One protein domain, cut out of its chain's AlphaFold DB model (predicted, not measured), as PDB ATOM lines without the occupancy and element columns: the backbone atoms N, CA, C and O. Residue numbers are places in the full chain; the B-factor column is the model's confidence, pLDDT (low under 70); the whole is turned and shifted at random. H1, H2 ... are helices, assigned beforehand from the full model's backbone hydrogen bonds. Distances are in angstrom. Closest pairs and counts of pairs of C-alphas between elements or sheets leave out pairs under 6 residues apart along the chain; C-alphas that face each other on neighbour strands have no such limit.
ATOM      1  N   MET A   2     214.884 138.079 201.715       37.62
ATOM      2  CA  MET A   2     213.684 138.550 202.450       37.62
ATOM      3  C   MET A   2     213.102 139.915 202.012       37.62
ATOM      4  O   MET A   2     211.939 140.195 202.278       37.62
ATOM      5  N   ARG A   3     213.871 140.754 201.301       40.28
ATOM      6  CA  ARG A   3     213.469 142.128 200.919       40.28
ATOM      7  C   ARG A   3     212.379 142.181 199.843       40.28
ATOM      8  O   ARG A   3     211.461 142.985 199.948       40.28
ATOM      9  N   GLY A   4     212.444 141.282 198.857       45.34
ATOM     10  CA  GLY A   4     211.417 141.174 197.816       45.34
ATOM     11  C   GLY A   4     210.071 140.713 198.373       45.34
ATOM     12  O   GLY A   4     209.037 141.165 197.903       45.34
ATOM     13  N   ARG A   5     210.075 139.885 199.428       46.75
ATOM     14  CA  ARG A   5     208.849 139.366 200.050       46.75
ATOM     15  C   ARG A   5     208.075 140.436 200.813       46.75
ATOM     16  O   ARG A   5     206.863 140.455 200.707       46.75
ATOM     17  N   LEU A   6     208.740 141.349 201.527       46.97
ATOM     18  CA  LEU A   6     208.036 142.426 202.237       46.97
ATOM     19  C   LEU A   6     207.426 143.447 201.265       46.97
ATOM     20  O   LEU A   6     206.287 143.862 201.452       46.97
ATOM     21  N   LEU A   7     208.157 143.806 200.203       50.47
ATOM     22  CA  LEU A   7     207.640 144.677 199.147       50.47
ATOM     23  C   LEU A   7     206.494 143.998 198.384       50.47
ATOM     24  O   LEU A   7     205.483 144.640 198.136       50.47
ATOM     25  N   LEU A   8     206.611 142.699 198.075       54.34
ATOM     26  CA  LEU A   8     205.528 141.908 197.482       54.34
ATOM     27  C   LEU A   8     204.327 141.791 198.414       54.34
ATOM     28  O   LEU A   8     203.215 141.844 197.926       54.34
ATOM     29  N   VAL A   9     204.518 141.676 199.729       60.09
ATOM     30  CA  VAL A   9     203.414 141.649 200.702       60.09
ATOM     31  C   VAL A   9     202.738 143.016 200.794       60.09
ATOM     32  O   VAL A   9     201.516 143.071 200.804       60.09
ATOM     33  N   LEU A  10     203.492 144.119 200.788       52.16
ATOM     34  CA  LEU A  10     202.925 145.471 200.756       52.16
ATOM     35  C   LEU A  10     202.200 145.753 199.435       52.16
ATOM     36  O   LEU A  10     201.076 146.241 199.456       52.16
ATOM     37  N   LEU A  11     202.793 145.393 198.294       57.91
ATOM     38  CA  LEU A  11     202.165 145.518 196.977       57.91
ATOM     39  C   LEU A  11     200.965 144.581 196.826       57.91
ATOM     40  O   LEU A  11     199.969 144.989 196.247       57.91
ATOM     41  N   ALA A  12     201.015 143.368 197.379       56.38
ATOM     42  CA  ALA A  12     199.891 142.438 197.396       56.38
ATOM     43  C   ALA A  12     198.775 142.922 198.325       56.38
ATOM     44  O   ALA A  12     197.616 142.785 197.969       56.38
ATOM     45  N   LEU A  13     199.085 143.541 199.467       50.34
ATOM     46  CA  LEU A  13     198.092 144.172 200.346       50.34
ATOM     47  C   LEU A  13     197.452 145.403 199.688       50.34
ATOM     48  O   LEU A  13     196.245 145.607 199.808       50.34
ATOM     49  N   VAL A  14     198.231 146.201 198.952       54.34
ATOM     50  CA  VAL A  14     197.729 147.329 198.146       54.34
ATOM     51  C   VAL A  14     196.898 146.838 196.950       54.34
ATOM     52  O   VAL A  14     195.841 147.391 196.667       54.34
ATOM     53  N   ALA A  15     197.312 145.763 196.279       55.09
ATOM     54  CA  ALA A  15     196.561 145.170 195.173       55.09
ATOM     55  C   ALA A  15     195.284 144.464 195.655       55.09
ATOM     56  O   ALA A  15     194.240 144.600 195.027       55.09
ATOM     57  N   ALA A  16     195.332 143.776 196.797       49.94
ATOM     58  CA  ALA A  16     194.183 143.111 197.414       49.94
ATOM     59  C   ALA A  16     193.180 144.097 198.028       49.94
ATOM     60  O   ALA A  16     192.016 143.750 198.214       49.94
ATOM     61  N   THR A  61     188.080 148.586 209.286       75.88
ATOM     62  CA  THR A  61     189.235 148.122 210.054       75.88
ATOM     63  C   THR A  61     190.493 147.989 209.195       75.88
ATOM     64  O   THR A  61     191.538 148.488 209.600       75.88
ATOM     65  N   LEU A  62     190.404 147.425 207.983       75.94
ATOM     66  CA  LEU A  62     191.590 147.152 207.158       75.94
ATOM     67  C   LEU A  62     192.247 148.448 206.668       75.94
ATOM     68  O   LEU A  62     193.459 148.618 206.778       75.94
ATOM     69  N   VAL A  63     191.445 149.410 206.201       78.44
ATOM     70  CA  VAL A  63     191.950 150.729 205.780       78.44
ATOM     71  C   VAL A  63     192.639 151.441 206.947       78.44
ATOM     72  O   VAL A  63     193.700 152.039 206.769       78.44
ATOM     73  N   ARG A  64     192.078 151.334 208.156       75.69
ATOM     74  CA  ARG A  64     192.654 151.926 209.366       75.69
ATOM     75  C   ARG A  64     193.976 151.264 209.754       75.69
ATOM     76  O   ARG A  64     194.915 151.974 210.100       75.69
ATOM     77  N   GLU A  65     194.064 149.940 209.687       81.62
ATOM     78  CA  GLU A  65     195.296 149.202 209.977       81.62
ATOM     79  C   GLU A  65     196.405 149.547 208.983       81.62
ATOM     80  O   GLU A  65     197.524 149.847 209.395       81.62
ATOM     81  N   VAL A  66     196.091 149.606 207.686       78.50
ATOM     82  CA  VAL A  66     197.058 150.003 206.652       78.50
ATOM     83  C   VAL A  66     197.534 151.441 206.870       78.50
ATOM     84  O   VAL A  66     198.736 151.695 206.829       78.50
ATOM     85  N   GLN A  67     196.627 152.377 207.168       78.75
ATOM     86  CA  GLN A  67     196.990 153.761 207.490       78.75
ATOM     87  C   GLN A  67     197.897 153.847 208.722       78.75
ATOM     88  O   GLN A  67     198.884 154.581 208.703       78.75
ATOM     89  N   LEU A  68     197.594 153.082 209.775       79.31
ATOM     90  CA  LEU A  68     198.397 153.051 210.994       79.31
ATOM     91  C   LEU A  68     199.792 152.467 210.725       79.31
ATOM     92  O   LEU A  68     200.788 153.019 211.182       79.31
ATOM     93  N   CYS A  69     199.874 151.384 209.949       82.31
ATOM     94  CA  CYS A  69     201.135 150.767 209.546       82.31
ATOM     95  C   CYS A  69     201.995 151.723 208.715       82.31
ATOM     96  O   CYS A  69     203.177 151.889 209.015       82.31
ATOM     97  N   LEU A  70     201.415 152.390 207.712       77.81
ATOM     98  CA  LEU A  70     202.118 153.391 206.904       77.81
ATOM     99  C   LEU A  70     202.589 154.566 207.763       77.81
ATOM    100  O   LEU A  70     203.736 154.996 207.644       77.81
ATOM    101  N   PHE A  71     201.740 155.039 208.677       80.44
ATOM    102  CA  PHE A  71     202.098 156.091 209.618       80.44
ATOM    103  C   PHE A  71     203.308 155.690 210.469       80.44
ATOM    104  O   PHE A  71     204.305 156.416 210.476       80.44
ATOM    105  N   TRP A  72     203.277 154.521 211.115       82.88
ATOM    106  CA  TRP A  72     204.378 154.045 211.958       82.88
ATOM    107  C   TRP A  72     205.660 153.793 211.173       82.88
ATOM    108  O   TRP A  72     206.722 154.216 211.619       82.88
ATOM    109  N   LEU A  73     205.576 153.165 209.996       80.31
ATOM    110  CA  LEU A  73     206.737 152.944 209.131       80.31
ATOM    111  C   LEU A  73     207.402 154.270 208.761       80.31
ATOM    112  O   LEU A  73     208.610 154.421 208.921       80.31
ATOM    113  N   SER A  74     206.600 155.248 208.343       78.62
ATOM    114  CA  SER A  74     207.087 156.569 207.951       78.62
ATOM    115  C   SER A  74     207.647 157.375 209.138       78.62
ATOM    116  O   SER A  74     208.602 158.133 208.989       78.62
ATOM    117  N   THR A  75     207.101 157.158 210.340       83.00
ATOM    118  CA  THR A  75     207.562 157.792 211.584       83.00
ATOM    119  C   THR A  75     208.890 157.201 212.051       83.00
ATOM    120  O   THR A  75     209.803 157.945 212.396       83.00
ATOM    121  N   ILE A  76     209.024 155.871 212.050       85.94
ATOM    122  CA  ILE A  76     210.268 155.187 212.428       85.94
ATOM    123  C   ILE A  76     211.403 155.618 211.497       85.94
ATOM    124  O   ILE A  76     212.510 155.875 211.964       85.94
ATOM    125  N   ASP A  77     211.116 155.742 210.202       83.88
ATOM    126  CA  ASP A  77     212.069 156.217 209.201       83.88
ATOM    127  C   ASP A  77     212.606 157.615 209.540       83.88
ATOM    128  O   ASP A  77     213.820 157.821 209.626       83.88
ATOM    129  N   ALA A  78     211.697 158.545 209.852       86.00
ATOM    130  CA  ALA A  78     212.035 159.892 210.295       86.00
ATOM    131  C   ALA A  78     212.907 159.879 211.560       86.00
ATOM    132  O   ALA A  78     213.918 160.575 211.624       86.00
ATOM    133  N   VAL A  79     212.534 159.075 212.564       87.44
ATOM    134  CA  VAL A  79     213.256 158.979 213.842       87.44
ATOM    135  C   VAL A  79     214.675 158.464 213.620       87.44
ATOM    136  O   VAL A  79     215.618 159.018 214.178       87.44
ATOM    137  N   VAL A  80     214.849 157.441 212.780       88.12
ATOM    138  CA  VAL A  80     216.174 156.891 212.462       88.12
ATOM    139  C   VAL A  80     217.029 157.912 211.712       88.12
ATOM    140  O   VAL A  80     218.208 158.050 212.042       88.12
ATOM    141  N   ALA A  81     216.455 158.645 210.753       86.56
ATOM    142  CA  ALA A  81     217.166 159.691 210.018       86.56
ATOM    143  C   ALA A  81     217.651 160.814 210.949       86.56
ATOM    144  O   ALA A  81     218.807 161.226 210.879       86.56
ATOM    145  N   VAL A  82     216.801 161.269 211.877       89.50
ATOM    146  CA  VAL A  82     217.163 162.288 212.880       89.50
ATOM    147  C   VAL A  82     218.206 161.758 213.866       89.50
ATOM    148  O   VAL A  82     219.194 162.436 214.144       89.50
ATOM    149  N   ALA A  83     218.035 160.532 214.365       89.00
ATOM    150  CA  ALA A  83     218.970 159.927 215.310       89.00
ATOM    151  C   ALA A  83     220.376 159.786 214.706       89.00
ATOM    152  O   ALA A  83     221.362 160.118 215.362       89.00
ATOM    153  N   ARG A  84     220.468 159.367 213.439       89.06
ATOM    154  CA  ARG A  84     221.743 159.205 212.723       89.06
ATOM    155  C   ARG A  84     222.303 160.496 212.131       89.06
ATOM    156  O   ARG A  84     223.441 160.483 211.689       89.06
ATOM    157  N   ASP A  85     221.517 161.572 212.128       91.00
ATOM    158  CA  ASP A  85     221.824 162.833 211.435       91.00
ATOM    159  C   ASP A  85     222.203 162.649 209.958       91.00
ATOM    160  O   ASP A  85     222.941 163.441 209.378       91.00
ATOM    161  N   ASP A  86     221.689 161.588 209.343       88.06
ATOM    162  CA  ASP A  86     222.018 161.210 207.982       88.06
ATOM    163  C   ASP A  86     220.758 160.748 207.257       88.06
ATOM    164  O   ASP A  86     220.004 159.892 207.735       88.06
ATOM    165  N   TYR A  87     220.534 161.320 206.078       80.62
ATOM    166  CA  TYR A  87     219.485 160.856 205.192       80.62
ATOM    167  C   TYR A  87     219.854 159.504 204.580       80.62
ATOM    168  O   TYR A  87     218.959 158.682 204.369       80.62
ATOM    169  N   ASP A  88     221.144 159.263 204.303       73.62
ATOM    170  CA  ASP A  88     221.725 158.095 203.620       73.62
ATOM    171  C   ASP A  88     221.779 156.825 204.440       73.62
ATOM    172  O   ASP A  88     222.195 155.782 203.920       73.62
ATOM    173  N   GLY A  89     221.239 156.861 205.658       58.06
ATOM    174  CA  GLY A  89     220.894 155.681 206.426       58.06
ATOM    175  C   GLY A  89     219.887 154.835 205.658       58.06
ATOM    176  O   GLY A  89     218.708 154.886 205.976       58.06
ATOM    177  N   ARG A  90     220.368 154.074 204.656       54.41
ATOM    178  CA  ARG A  90     219.638 153.237 203.699       54.41
ATOM    179  C   ARG A  90     218.428 152.680 204.402       54.41
ATOM    180  O   ARG A  90     218.535 151.716 205.169       54.41
ATOM    181  N   THR A  91     217.308 153.345 204.183       53.34
ATOM    182  CA  THR A  91     216.057 152.973 204.799       53.34
ATOM    183  C   THR A  91     215.803 151.569 204.277       53.34
ATOM    184  O   THR A  91     215.821 151.275 203.082       53.34
ATOM    185  N   TRP A  92     215.799 150.630 205.209       54.28
ATOM    186  CA  TRP A  92     216.117 149.209 205.008       54.28
ATOM    187  C   TRP A  92     215.060 148.507 204.144       54.28
ATOM    188  O   TRP A  92     215.232 147.354 203.740       54.28
ATOM    189  N   LEU A  93     213.987 149.243 203.862       57.38
ATOM    190  CA  LEU A  93     212.786 148.866 203.153       57.38
ATOM    191  C   LEU A  93     212.894 149.120 201.644       57.38
ATOM    192  O   LEU A  93     212.438 148.277 200.878       57.38
ATOM    193  N   ILE A  94     213.508 150.226 201.198       57.84
ATOM    194  CA  ILE A  94     213.560 150.585 199.773       57.84
ATOM    195  C   ILE A  94     214.947 151.154 199.448       57.84
ATOM    196  O   ILE A  94     215.206 152.326 199.723       57.84
ATOM    197  N   PRO A  95     215.860 150.360 198.855       56.34
ATOM    198  CA  PRO A  95     217.121 150.883 198.351       56.34
ATOM    199  C   PRO A  95     216.824 151.837 197.192       56.34
ATOM    200  O   PRO A  95     216.643 151.428 196.047       56.34
ATOM    201  N   THR A  96     216.750 153.126 197.496       57.00
ATOM    202  CA  THR A  96     216.727 154.166 196.479       57.00
ATOM    203  C   THR A  96     218.173 154.413 196.076       57.00
ATOM    204  O   THR A  96     218.995 154.841 196.883       57.00
ATOM    205  N   LYS A  97     218.524 154.092 194.824       57.56
ATOM    206  CA  LYS A  97     219.726 154.690 194.237       57.56
ATOM    207  C   LYS A  97     219.534 156.211 194.332       57.56
ATOM    208  O   LYS A  97     218.418 156.653 194.021       57.56
ATOM    209  N   PRO A  98     220.535 156.987 194.791       59.31
ATOM    210  CA  PRO A  98     220.440 158.439 194.747       59.31
ATOM    211  C   PRO A  98     220.051 158.797 193.318       59.31
ATOM    212  O   PRO A  98     220.680 158.334 192.367       59.31
ATOM    213  N   ALA A  99     218.915 159.475 193.162       58.16
ATOM    214  CA  ALA A  99     218.485 159.906 191.848       58.16
ATOM    215  C   ALA A  99     219.500 160.959 191.411       58.16
ATOM    216  O   ALA A  99     219.454 162.091 191.885       58.16
ATOM    217  N   GLU A 100     220.463 160.556 190.588       59.34
ATOM    218  CA  GLU A 100     221.375 161.472 189.923       59.34
ATOM    219  C   GLU A 100     220.513 162.309 188.975       59.34
ATOM    220  O   GLU A 100     220.128 161.877 187.888       59.34
ATOM    221  N   TYR A 101     220.064 163.461 189.465       56.56
ATOM    222  CA  TYR A 101     219.207 164.356 188.709       56.56
ATOM    223  C   TYR A 101     220.066 165.044 187.644       56.56
ATOM    224  O   TYR A 101     220.642 166.095 187.896       56.56
ATOM    225  N   ARG A 102     220.166 164.437 186.454       61.91
ATOM    226  CA  ARG A 102     220.705 165.071 185.236       61.91
ATOM    227  C   ARG A 102     219.659 166.002 184.614       61.91
ATOM    228  O   ARG A 102     219.190 165.775 183.503       61.91
ATOM    229  N   GLY A 103     219.218 166.998 185.374       69.69
ATOM    230  CA  GLY A 103     218.419 168.095 184.833       69.69
ATOM    231  C   GLY A 103     219.316 169.192 184.253       69.69
ATOM    232  O   GLY A 103     220.499 169.233 184.579       69.69
ATOM    233  N   PRO A 104     218.776 170.095 183.418       70.12
ATOM    234  CA  PRO A 104     219.514 171.266 182.954       70.12
ATOM    235  C   PRO A 104     219.967 172.121 184.149       70.12
ATOM    236  O   PRO A 104     219.164 172.418 185.043       70.12
ATOM    237  N   ASP A 105     221.239 172.537 184.145       74.56
ATOM    238  CA  ASP A 105     221.927 173.217 185.260       74.56
ATOM    239  C   ASP A 105     221.145 174.409 185.844       74.56
ATOM    240  O   ASP A 105     221.221 174.707 187.041       74.56
ATOM    241  N   THR A 106     220.345 175.087 185.018       72.31
ATOM    242  CA  THR A 106     219.532 176.243 185.411       72.31
ATOM    243  C   THR A 106     218.428 175.878 186.405       72.31
ATOM    244  O   THR A 106     218.266 176.560 187.418       72.31
ATOM    245  N   ILE A 107     217.701 174.775 186.180       71.81
ATOM    246  CA  ILE A 107     216.635 174.324 187.096       71.81
ATOM    247  C   ILE A 107     217.256 173.870 188.416       71.81
ATOM    248  O   ILE A 107     216.719 174.149 189.485       71.81
ATOM    249  N   GLN A 108     218.431 173.243 188.362       69.69
ATOM    250  CA  GLN A 108     219.134 172.786 189.553       69.69
ATOM    251  C   GLN A 108     219.645 173.946 190.417       69.69
ATOM    252  O   GLN A 108     219.572 173.856 191.642       69.69
ATOM    253  N   LYS A 109     220.106 175.058 189.825       76.75
ATOM    254  CA  LYS A 109     220.478 176.276 190.573       76.75
ATOM    255  C   LYS A 109     219.281 176.900 191.282       76.75
ATOM    256  O   LYS A 109     219.363 177.187 192.475       76.75
ATOM    257  N   VAL A 110     218.162 177.048 190.575       74.69
ATOM    258  CA  VAL A 110     216.920 177.594 191.136       74.69
ATOM    259  C   VAL A 110     216.399 176.694 192.259       74.69
ATOM    260  O   VAL A 110     216.116 177.166 193.359       74.69
ATOM    261  N   TYR A 111     216.372 175.380 192.033       69.06
ATOM    262  CA  TYR A 111     215.948 174.411 193.040       69.06
ATOM    263  C   TYR A 111     216.881 174.397 194.256       69.06
ATOM    264  O   TYR A 111     216.415 174.376 195.390       69.06
ATOM    265  N   ASN A 112     218.198 174.489 194.051       69.38
ATOM    266  CA  ASN A 112     219.168 174.600 195.141       69.38
ATOM    267  C   ASN A 112     218.998 175.886 195.962       69.38
ATOM    268  O   ASN A 112     219.303 175.869 197.153       69.38
ATOM    269  N   SER A 113     218.525 176.973 195.345       75.44
ATOM    270  CA  SER A 113     218.278 178.244 196.031       75.44
ATOM    271  C   SER A 113     216.980 178.217 196.841       75.44
ATOM    272  O   SER A 113     216.966 178.664 197.983       75.44
ATOM    273  N   PHE A 114     215.894 177.669 196.284       71.56
ATOM    274  CA  PHE A 114     214.594 177.625 196.966       71.56
ATOM    275  C   PHE A 114     214.480 176.483 197.984       71.56
ATOM    276  O   PHE A 114     213.847 176.637 199.026       71.56
ATOM    277  N   PHE A 115     215.123 175.344 197.721       70.94
ATOM    278  CA  PHE A 115     215.079 174.154 198.573       70.94
ATOM    279  C   PHE A 115     216.403 173.924 199.295       70.94
ATOM    280  O   PHE A 115     216.863 172.789 199.418       70.94
ATOM    281  N   TYR A 116     217.001 174.988 199.837       75.75
ATOM    282  CA  TYR A 116     218.171 174.866 200.712       75.75
ATOM    283  C   TYR A 116     217.934 173.853 201.853       75.75
ATOM    284  O   TYR A 116     218.827 173.088 202.216       75.75
ATOM    285  N   PHE A 117     216.686 173.745 202.327       71.75
ATOM    286  CA  PHE A 117     216.248 172.755 203.316       71.75
ATOM    287  C   PHE A 117     216.503 171.294 202.917       71.75
ATOM    288  O   PHE A 117     216.682 170.459 203.796       71.75
ATOM    289  N   ALA A 118     216.569 170.972 201.622       73.56
ATOM    290  CA  ALA A 118     216.869 169.619 201.157       73.56
ATOM    291  C   ALA A 118     218.329 169.201 201.411       73.56
ATOM    292  O   ALA A 118     218.622 168.006 201.406       73.56
ATOM    293  N   LYS A 119     219.233 170.166 201.634       81.50
ATOM    294  CA  LYS A 119     220.650 169.928 201.962       81.50
ATOM    295  C   LYS A 119     220.944 169.995 203.460       81.50
ATOM    296  O   LYS A 119     222.035 169.617 203.881       81.50
ATOM    297  N   LEU A 120     220.011 170.504 204.263       87.19
ATOM    298  CA  LEU A 120     220.188 170.615 205.708       87.19
ATOM    299  C   LEU A 120     220.185 169.240 206.354       87.19
ATOM    300  O   LEU A 120     219.422 168.377 205.951       87.19
ATOM    301  N   ARG A 121     220.983 169.046 207.403       91.06
ATOM    302  CA  ARG A 121     221.009 167.760 208.103       91.06
ATOM    303  C   ARG A 121     219.650 167.432 208.746       91.06
ATOM    304  O   ARG A 121     218.964 168.355 209.204       91.06
ATOM    305  N   PRO A 122     219.264 166.145 208.857       92.31
ATOM    306  CA  PRO A 122     217.981 165.741 209.428       92.31
ATOM    307  C   PRO A 122     217.688 166.338 210.807       92.31
ATOM    308  O   PRO A 122     216.547 166.728 211.053       92.31
ATOM    309  N   ARG A 123     218.690 166.462 211.696       94.38
ATOM    310  CA  ARG A 123     218.500 167.081 213.022       94.38
ATOM    311  C   ARG A 123     218.151 168.559 212.928       94.38
ATOM    312  O   ARG A 123     217.268 169.022 213.641       94.38
ATOM    313  N   VAL A 124     218.793 169.289 212.017       93.75
ATOM    314  CA  VAL A 124     218.490 170.707 211.776       93.75
ATOM    315  C   VAL A 124     217.063 170.847 211.262       93.75
ATOM    316  O   VAL A 124     216.299 171.654 211.777       93.75
ATOM    317  N   VAL A 125     216.667 170.016 210.297       94.38
ATOM    318  CA  VAL A 125     215.313 170.046 209.730       94.38
ATOM    319  C   VAL A 125     214.247 169.669 210.764       94.38
ATOM    320  O   VAL A 125     213.183 170.289 210.804       94.38
ATOM    321  N   PHE A 126     214.544 168.719 211.653       94.69
ATOM    322  CA  PHE A 126     213.707 168.415 212.812       94.69
ATOM    323  C   PHE A 126     213.548 169.636 213.728       94.69
ATOM    324  O   PHE A 126     212.421 169.987 214.078       94.69
ATOM    325  N   SER A 127     214.643 170.323 214.065       95.25
ATOM    326  CA  SER A 127     214.603 171.545 214.877       95.25
ATOM    327  C   SER A 127     213.822 172.669 214.197       95.25
ATOM    328  O   SER A 127     213.053 173.357 214.862       95.25
ATOM    329  N   VAL A 128     213.930 172.825 212.874       94.69
ATOM    330  CA  VAL A 128     213.103 173.780 212.117       94.69
ATOM    331  C   VAL A 128     211.621 173.424 212.255       94.69
ATOM    332  O   VAL A 128     210.819 174.288 212.598       94.69
ATOM    333  N   GLY A 129     211.245 172.155 212.076       94.38
ATOM    334  CA  GLY A 129     209.868 171.700 212.301       94.38
ATOM    335  C   GLY A 129     209.382 171.957 213.734       94.38
ATOM    336  O   GLY A 129     208.254 172.410 213.938       94.38
ATOM    337  N   ALA A 130     210.248 171.733 214.724       95.06
ATOM    338  CA  ALA A 130     209.978 172.023 216.130       95.06
ATOM    339  C   ALA A 130     209.725 173.517 216.379       95.06
ATOM    340  O   ALA A 130     208.756 173.868 217.052       95.06
ATOM    341  N   LEU A 131     210.558 174.391 215.810       95.12
ATOM    342  CA  LEU A 131     210.432 175.845 215.917       95.12
ATOM    343  C   LEU A 131     209.154 176.349 215.255       95.12
ATOM    344  O   LEU A 131     208.438 177.154 215.847       95.12
ATOM    345  N   VAL A 132     208.812 175.839 214.068       94.56
ATOM    346  CA  VAL A 132     207.545 176.211 213.432       94.56
ATOM    347  C   VAL A 132     206.370 175.777 214.307       94.56
ATOM    348  O   VAL A 132     205.431 176.551 214.482       94.56
ATOM    349  N   ARG A 133     206.432 174.604 214.953       94.69
ATOM    350  CA  ARG A 133     205.388 174.209 215.904       94.69
ATOM    351  C   ARG A 133     205.294 175.146 217.109       94.69
ATOM    352  O   ARG A 133     204.178 175.444 217.532       94.69
ATOM    353  N   ALA A 134     206.420 175.611 217.646       94.62
ATOM    354  CA  ALA A 134     206.437 176.605 218.718       94.62
ATOM    355  C   ALA A 134     205.758 177.907 218.270       94.62
ATOM    356  O   ALA A 134     204.824 178.370 218.920       94.62
ATOM    357  N   LEU A 135     206.146 178.429 217.100       93.69
ATOM    358  CA  LEU A 135     205.551 179.625 216.499       93.69
ATOM    359  C   LEU A 135     204.044 179.471 216.311       93.69
ATOM    360  O   LEU A 135     203.282 180.376 216.643       93.69
ATOM    361  N   GLN A 136     203.588 178.316 215.832       94.38
ATOM    362  CA  GLN A 136     202.160 178.046 215.708       94.38
ATOM    363  C   GLN A 136     201.429 178.098 217.043       94.38
ATOM    364  O   GLN A 136     200.335 178.645 217.100       94.38
ATOM    365  N   LEU A 137     201.999 177.523 218.105       92.69
ATOM    366  CA  LEU A 137     201.377 177.524 219.430       92.69
ATOM    367  C   LEU A 137     201.329 178.929 220.043       92.69
ATOM    368  O   LEU A 137     200.368 179.241 220.742       92.69
ATOM    369  N   CYS A 138     202.315 179.776 219.744       92.50
ATOM    370  CA  CYS A 138     202.380 181.155 220.225       92.50
ATOM    371  C   CYS A 138     201.559 182.149 219.381       92.50
ATOM    372  O   CYS A 138     201.345 183.279 219.808       92.50
ATOM    373  N   THR A 139     201.084 181.754 218.195       89.69
ATOM    374  CA  THR A 139     200.345 182.626 217.265       89.69
ATOM    375  C   THR A 139     198.904 182.143 217.057       89.69
ATOM    376  O   THR A 139     198.595 180.966 217.252       89.69
ATOM    377  N   PRO A 140     197.977 183.005 216.599       86.69
ATOM    378  CA  PRO A 140     196.619 182.583 216.231       86.69
ATOM    379  C   PRO A 140     196.576 181.606 215.036       86.69
ATOM    380  O   PRO A 140     195.540 180.993 214.773       86.69
ATOM    381  N   ILE A 141     197.704 181.399 214.345       86.19
ATOM    382  CA  ILE A 141     197.843 180.525 213.173       86.19
ATOM    383  C   ILE A 141     197.517 179.059 213.498       86.19
ATOM    384  O   ILE A 141     197.076 178.327 212.609       86.19
ATOM    385  N   HIS A 142     197.639 178.609 214.755       83.69
ATOM    386  CA  HIS A 142     197.246 177.244 215.141       83.69
ATOM    387  C   HIS A 142     195.785 176.901 214.818       83.69
ATOM    388  O   HIS A 142     195.455 175.717 214.742       83.69
ATOM    389  N   ARG A 143     194.907 177.904 214.658       82.44
ATOM    390  CA  ARG A 143     193.510 177.694 214.252       82.44
ATOM    391  C   ARG A 143     193.391 177.282 212.784       82.44
ATOM    392  O   ARG A 143     192.464 176.566 212.432       82.44
ATOM    393  N   ILE A 144     194.343 177.704 211.956       85.38
ATOM    394  CA  ILE A 144     194.347 177.485 210.506       85.38
ATOM    395  C   ILE A 144     195.217 176.273 210.153       85.38
ATOM    396  O   ILE A 144     194.829 175.428 209.353       85.38
ATOM    397  N   LEU A 145     196.391 176.149 210.778       84.25
ATOM    398  CA  LEU A 145     197.417 175.177 210.397       84.25
ATOM    399  C   LEU A 145     197.616 174.078 211.453       84.25
ATOM    400  O   LEU A 145     198.717 173.879 211.970       84.25
ATOM    401  N   ASN A 146     196.559 173.329 211.765       85.69
ATOM    402  CA  ASN A 146     196.644 172.119 212.593       85.69
ATOM    403  C   ASN A 146     196.177 170.906 211.773       85.69
ATOM    404  O   ASN A 146     195.041 170.453 211.935       85.69
ATOM    405  N   PRO A 147     197.017 170.407 210.844       82.62
ATOM    406  CA  PRO A 147     196.633 169.291 209.993       82.62
ATOM    407  C   PRO A 147     196.269 168.077 210.848       82.62
ATOM    408  O   PRO A 147     196.889 167.802 211.879       82.62
ATOM    409  N   SER A 148     195.252 167.333 210.414       82.94
ATOM    410  CA  SER A 148     194.919 166.064 211.054       82.94
ATOM    411  C   SER A 148     196.079 165.073 210.892       82.94
ATOM    412  O   SER A 148     196.884 165.178 209.964       82.94
ATOM    413  N   ALA A 149     196.151 164.066 211.769       75.12
ATOM    414  CA  ALA A 149     197.165 163.013 211.659       75.12
ATOM    415  C   ALA A 149     197.147 162.325 210.277       75.12
ATOM    416  O   ALA A 149     198.200 161.974 209.750       75.12
ATOM    417  N   GLY A 150     195.963 162.206 209.660       76.69
ATOM    418  CA  GLY A 150     195.808 161.675 208.305       76.69
ATOM    419  C   GLY A 150     196.457 162.550 207.230       76.69
ATOM    420  O   GLY A 150     197.107 162.019 206.335       76.69
ATOM    421  N   VAL A 151     196.360 163.881 207.346       82.25
ATOM    422  CA  VAL A 151     197.052 164.809 206.433       82.25
ATOM    423  C   VAL A 151     198.566 164.682 206.596       82.25
ATOM    424  O   VAL A 151     199.272 164.590 205.598       82.25
ATOM    425  N   GLY A 152     199.068 164.589 207.833       81.38
ATOM    426  CA  GLY A 152     200.495 164.357 208.089       81.38
ATOM    427  C   GLY A 152     201.008 163.053 207.467       81.38
ATOM    428  O   GLY A 152     202.045 163.053 206.806       81.38
ATOM    429  N   ALA A 153     200.250 161.960 207.604       79.25
ATOM    430  CA  ALA A 153     200.571 160.680 206.972       79.25
ATOM    431  C   ALA A 153     200.563 160.771 205.436       79.25
ATOM    432  O   ALA A 153     201.468 160.254 204.785       79.25
ATOM    433  N   GLY A 154     199.575 161.463 204.859       83.19
ATOM    434  CA  GLY A 154     199.472 161.679 203.415       83.19
ATOM    435  C   GLY A 154     200.625 162.512 202.853       83.19
ATOM    436  O   GLY A 154     201.211 162.134 201.842       83.19
ATOM    437  N   VAL A 155     201.006 163.595 203.535       85.94
ATOM    438  CA  VAL A 155     202.169 164.420 203.169       85.94
ATOM    439  C   VAL A 155     203.456 163.606 203.246       85.94
ATOM    440  O   VAL A 155     204.284 163.699 202.343       85.94
ATOM    441  N   ASN A 156     203.619 162.765 204.272       81.75
ATOM    442  CA  ASN A 156     204.804 161.916 204.378       81.75
ATOM    443  C   ASN A 156     204.851 160.859 203.263       81.75
ATOM    444  O   ASN A 156     205.894 160.645 202.652       81.75
ATOM    445  N   LEU A 157     203.709 160.250 202.924       80.12
ATOM    446  CA  LEU A 157     203.609 159.320 201.798       80.12
ATOM    447  C   LEU A 157     203.939 160.010 200.466       80.12
ATOM    448  O   LEU A 157     204.724 159.484 199.678       80.12
ATOM    449  N   ALA A 158     203.393 161.205 200.227       83.62
ATOM    450  CA  ALA A 158     203.702 162.006 199.046       83.62
ATOM    451  C   ALA A 158     205.193 162.371 198.990       83.62
ATOM    452  O   ALA A 158     205.811 162.278 197.932       83.62
ATOM    453  N   ALA A 159     205.798 162.704 200.132       85.00
ATOM    454  CA  ALA A 159     207.227 162.966 200.229       85.00
ATOM    455  C   ALA A 159     208.071 161.724 199.917       85.00
ATOM    456  O   ALA A 159     209.073 161.839 199.214       85.00
ATOM    457  N   MET A 160     207.657 160.534 200.365       78.31
ATOM    458  CA  MET A 160     208.318 159.278 200.001       78.31
ATOM    459  C   MET A 160     208.261 159.029 198.489       78.31
ATOM    460  O   MET A 160     209.283 158.692 197.892       78.31
ATOM    461  N   VAL A 161     207.100 159.244 197.858       80.56
ATOM    462  CA  VAL A 161     206.929 159.105 196.399       80.56
ATOM    463  C   VAL A 161     207.788 160.123 195.643       80.56
ATOM    464  O   VAL A 161     208.477 159.763 194.689       80.56
ATOM    465  N   ALA A 162     207.819 161.372 196.109       81.38
ATOM    466  CA  ALA A 162     208.631 162.447 195.543       81.38
ATOM    467  C   ALA A 162     210.127 162.352 195.898       81.38
ATOM    468  O   ALA A 162     210.917 163.175 195.442       81.38
ATOM    469  N   LYS A 163     210.531 161.375 196.726       80.50
ATOM    470  CA  LYS A 163     211.887 161.242 197.288       80.50
ATOM    471  C   LYS A 163     212.361 162.497 198.046       80.50
ATOM    472  O   LYS A 163     213.560 162.754 198.154       80.50
ATOM    473  N   ALA A 164     211.433 163.269 198.610       85.06
ATOM    474  CA  ALA A 164     211.704 164.480 199.378       85.06
ATOM    475  C   ALA A 164     212.049 164.134 200.838       85.06
ATOM    476  O   ALA A 164     211.210 164.175 201.737       85.06
ATOM    477  N   ARG A 165     213.314 163.780 201.081       85.44
ATOM    478  CA  ARG A 165     213.786 163.227 202.368       85.44
ATOM    479  C   ARG A 165     213.681 164.194 203.546       85.44
ATOM    480  O   ARG A 165     213.564 163.750 204.682       85.44
ATOM    481  N   TRP A 166     213.701 165.502 203.290       89.19
ATOM    482  CA  TRP A 166     213.641 166.537 204.326       89.19
ATOM    483  C   TRP A 166     212.251 166.670 204.970       89.19
ATOM    484  O   TRP A 166     212.142 167.089 206.119       89.19
ATOM    485  N   VAL A 167     211.180 166.277 204.276       90.88
ATOM    486  CA  VAL A 167     209.806 166.456 204.776       90.88
ATOM    487  C   VAL A 167     209.549 165.585 206.005       90.88
ATOM    488  O   VAL A 167     208.942 166.037 206.971       90.88
ATOM    489  N   SER A 168     210.052 164.352 205.997       89.88
ATOM    490  CA  SER A 168     209.847 163.382 207.077       89.88
ATOM    491  C   SER A 168     210.373 163.874 208.444       89.88
ATOM    492  O   SER A 168     209.574 163.974 209.382       89.88
ATOM    493  N   PRO A 169     211.654 164.292 208.599       91.94
ATOM    494  CA  PRO A 169     212.143 164.851 209.862       91.94
ATOM    495  C   PRO A 169     211.473 166.179 210.231       91.94
ATOM    496  O   PRO A 169     211.248 166.423 211.416       91.94
ATOM    497  N   PHE A 170     211.096 167.011 209.253       93.69
ATOM    498  CA  PHE A 170     210.362 168.255 209.508       93.69
ATOM    499  C   PHE A 170     208.996 167.975 210.153       93.69
ATOM    500  O   PHE A 170     208.679 168.507 211.217       93.69
ATOM    501  N   VAL A 171     208.198 167.094 209.538       91.38
ATOM    502  CA  VAL A 171     206.874 166.696 210.038       91.38
ATOM    503  C   VAL A 171     206.993 165.979 211.385       91.38
ATOM    504  O   VAL A 171     206.157 166.182 212.271       91.38
ATOM    505  N   LEU A 172     208.045 165.181 211.581       90.88
ATOM    506  CA  LEU A 172     208.331 164.549 212.866       90.88
ATOM    507  C   LEU A 172     208.591 165.598 213.957       90.88
ATOM    508  O   LEU A 172     207.943 165.552 215.005       90.88
ATOM    509  N   GLY A 173     209.479 166.563 213.709       93.19
ATOM    510  CA  GLY A 173     209.773 167.650 214.646       93.19
ATOM    511  C   GLY A 173     208.534 168.464 214.978       93.19
ATOM    512  O   GLY A 173     208.230 168.703 216.145       93.19
ATOM    513  N   TRP A 174     207.735 168.788 213.970       93.81
ATOM    514  CA  TRP A 174     206.488 169.519 214.150       93.81
ATOM    515  C   TRP A 174     205.456 168.760 214.998       93.81
ATOM    516  O   TRP A 174     204.825 169.323 215.894       93.81
ATOM    517  N   SER A 175     205.225 167.480 214.703       90.75
ATOM    518  CA  SER A 175     204.148 166.699 215.326       90.75
ATOM    519  C   SER A 175     204.464 166.276 216.763       90.75
ATOM    520  O   SER A 175     203.570 166.273 217.615       90.75
ATOM    521  N   THR A 176     205.726 165.960 217.055       91.06
ATOM    522  CA  THR A 176     206.152 165.419 218.357       91.06
ATOM    523  C   THR A 176     206.378 166.501 219.413       91.06
ATOM    524  O   THR A 176     206.083 166.292 220.591       91.06
ATOM    525  N   THR A 177     206.817 167.695 219.009       94.25
ATOM    526  CA  THR A 177     207.243 168.750 219.947       94.25
ATOM    527  C   THR A 177     206.100 169.558 220.547       94.25
ATOM    528  O   THR A 177     206.323 170.327 221.476       94.25
ATOM    529  N   ARG A 178     204.847 169.350 220.111       93.81
ATOM    530  CA  ARG A 178     203.680 170.055 220.674       93.81
ATOM    531  C   ARG A 178     203.646 169.985 222.202       93.81
ATOM    532  O   ARG A 178     203.431 171.003 222.844       93.81
ATOM    533  N   ARG A 179     203.820 168.784 222.766       92.19
ATOM    534  CA  ARG A 179     203.754 168.577 224.220       92.19
ATOM    535  C   ARG A 179     204.901 169.265 224.937       92.19
ATOM    536  O   ARG A 179     204.656 169.942 225.925       92.19
ATOM    537  N   LEU A 180     206.106 169.115 224.390       95.19
ATOM    538  CA  LEU A 180     207.318 169.739 224.905       95.19
ATOM    539  C   LEU A 180     207.148 171.261 225.003       95.19
ATOM    540  O   LEU A 180     207.396 171.848 226.050       95.19
ATOM    541  N   TRP A 181     206.629 171.892 223.952       96.12
ATOM    542  CA  TRP A 181     206.368 173.328 223.959       96.12
ATOM    543  C   TRP A 181     205.294 173.725 224.968       96.12
ATOM    544  O   TRP A 181     205.493 174.668 225.727       96.12
ATOM    545  N   THR A 182     204.189 172.981 225.050       94.31
ATOM    546  CA  THR A 182     203.148 173.278 226.045       94.31
ATOM    547  C   THR A 182     203.638 173.119 227.485       94.31
ATOM    548  O   THR A 182     203.220 173.888 228.342       94.31
ATOM    549  N   THR A 183     204.545 172.172 227.765       95.31
ATOM    550  CA  THR A 183     205.151 172.023 229.101       95.31
ATOM    551  C   THR A 183     206.129 173.147 229.430       95.31
ATOM    552  O   THR A 183     206.258 173.506 230.591       95.31
ATOM    553  N   LEU A 184     206.766 173.740 228.417       95.50
ATOM    554  CA  LEU A 184     207.618 174.926 228.559       95.50
ATOM    555  C   LEU A 184     206.812 176.238 228.638       95.50
ATOM    556  O   LEU A 184     207.398 177.314 228.634       95.50
ATOM    557  N   GLY A 185     205.478 176.168 228.682       94.75
ATOM    558  CA  GLY A 185     204.619 177.349 228.774       94.75
ATOM    559  C   GLY A 185     204.359 178.053 227.441       94.75
ATOM    560  O   GLY A 185     203.828 179.161 227.444       94.75
ATOM    561  N   ALA A 186     204.676 177.430 226.298       92.75
ATOM    562  CA  ALA A 186     204.294 177.968 224.997       92.75
ATOM    563  C   ALA A 186     202.764 177.942 224.860       92.75
ATOM    564  O   ALA A 186     202.144 176.896 224.636       92.75
ATOM    565  N   ALA A 187     202.160 179.111 225.014       90.81
ATOM    566  CA  ALA A 187     200.736 179.348 224.892       90.81
ATOM    567  C   ALA A 187     200.521 180.673 224.151       90.81
ATOM    568  O   ALA A 187     201.381 181.557 224.220       90.81
ATOM    569  N   PRO A 188     199.389 180.839 223.449       88.94
ATOM    570  CA  PRO A 188     199.053 182.133 222.878       88.94
ATOM    571  C   PRO A 188     198.913 183.167 224.011       88.94
ATOM    572  O   PRO A 188     198.411 182.818 225.088       88.94
TER     573      PRO A 188
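This is residues 2 to 16 and 61 to 188 of the 333 residues of the protein "Hypothetical protein" of Florenciella parvula (UniProt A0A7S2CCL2). Short helix H7 sits in the middle of a cluster of mostly crossed helices, with H2, H4 and H6 packed round it and H8 packed on residues 133 to 137 of H4. Residues 100 to 114, of which 105 to 114 belong to H3, stick out free from this cluster, and H1 is detached, touching no helix. The printed part has 143 residues with eight named helices, H1 to H8 in order along the chain, and no named strand; its class is all helix. It is only just compact, close to loose, with a radius of gyration of the C-alphas of 17.1 A and spans of 49 by 48 by 27 A.

H1, residues 2 to 16, is apart from H2, residues 61 to 84. H3, residues 105 to 114, touches no helix. With residues 81 to 83 alone, H2 touches residues 122 to 126 of H4, residues 122 to 138, at a steep tilt of 65 degrees, opposite ways; the closest C-alphas, of Val 82 and Pro 122, are 5.0 A apart. H5, residues 140 to 143, is close to H4 but not clearly touching, the closest C-alphas being those of Gln 136 and His 142, 5.0 A. H6, residues 149 to 161, touches H2 at a steep tilt of 65 degrees, the same way, through residues 153 to 157 of H6 and 67 to 74 of H2 alone; the closest C-alphas are those of Phe 71 and Ala 153, 5.5 A. H7, residues 167 to 176, forms a helical hairpin with H6 at a shallow tilt of 19 degrees, opposite ways, with C-alphas 156 and 168 closest at 5.9 A. H7 touches H4 at a steep tilt of 46 degrees, the same way, with the C-alphas of Phe 126 and Gly 173 closest at 4.4 A. H7 stands about perpendicular to H2, at 80 degrees, and touches it, closest at C-alphas 78 and 169, 5.0 A. H8, residues 178 to 183, touches H4, closest at C-alphas 134 and 181, 6.2 A. Every O i to N i+4 pair is within hydrogen-bond range in H1, H2, H3, H4, H6, H7 and H8; H5 is too short for such a pair.

H1 begins at C-alpha 2, (213.684, 138.550, 202.450), and measures 20.7 A from first to last C-alpha. H2 is 34.4 A long, H3 14.5 A, H4 24.4 A, H6 18.5 A and H7 14.1 A; H5 and H8 are shorter. H8 ends at C-alpha 183, (205.151, 172.023, 229.101).

The C-alphas of Met 2 and Pro 188 are the two farthest apart, 50.3 A. Residues 17 to 60 are not printed, and C-alphas 16 and 61 are 14.5 A apart across the cut. The link from H2 to H3, residues 85 to 104, is long. Mean pLDDT of the printed part is 78.7; residues 2 to 16, 89 to 103, 108 and 111 to 112 are under 70.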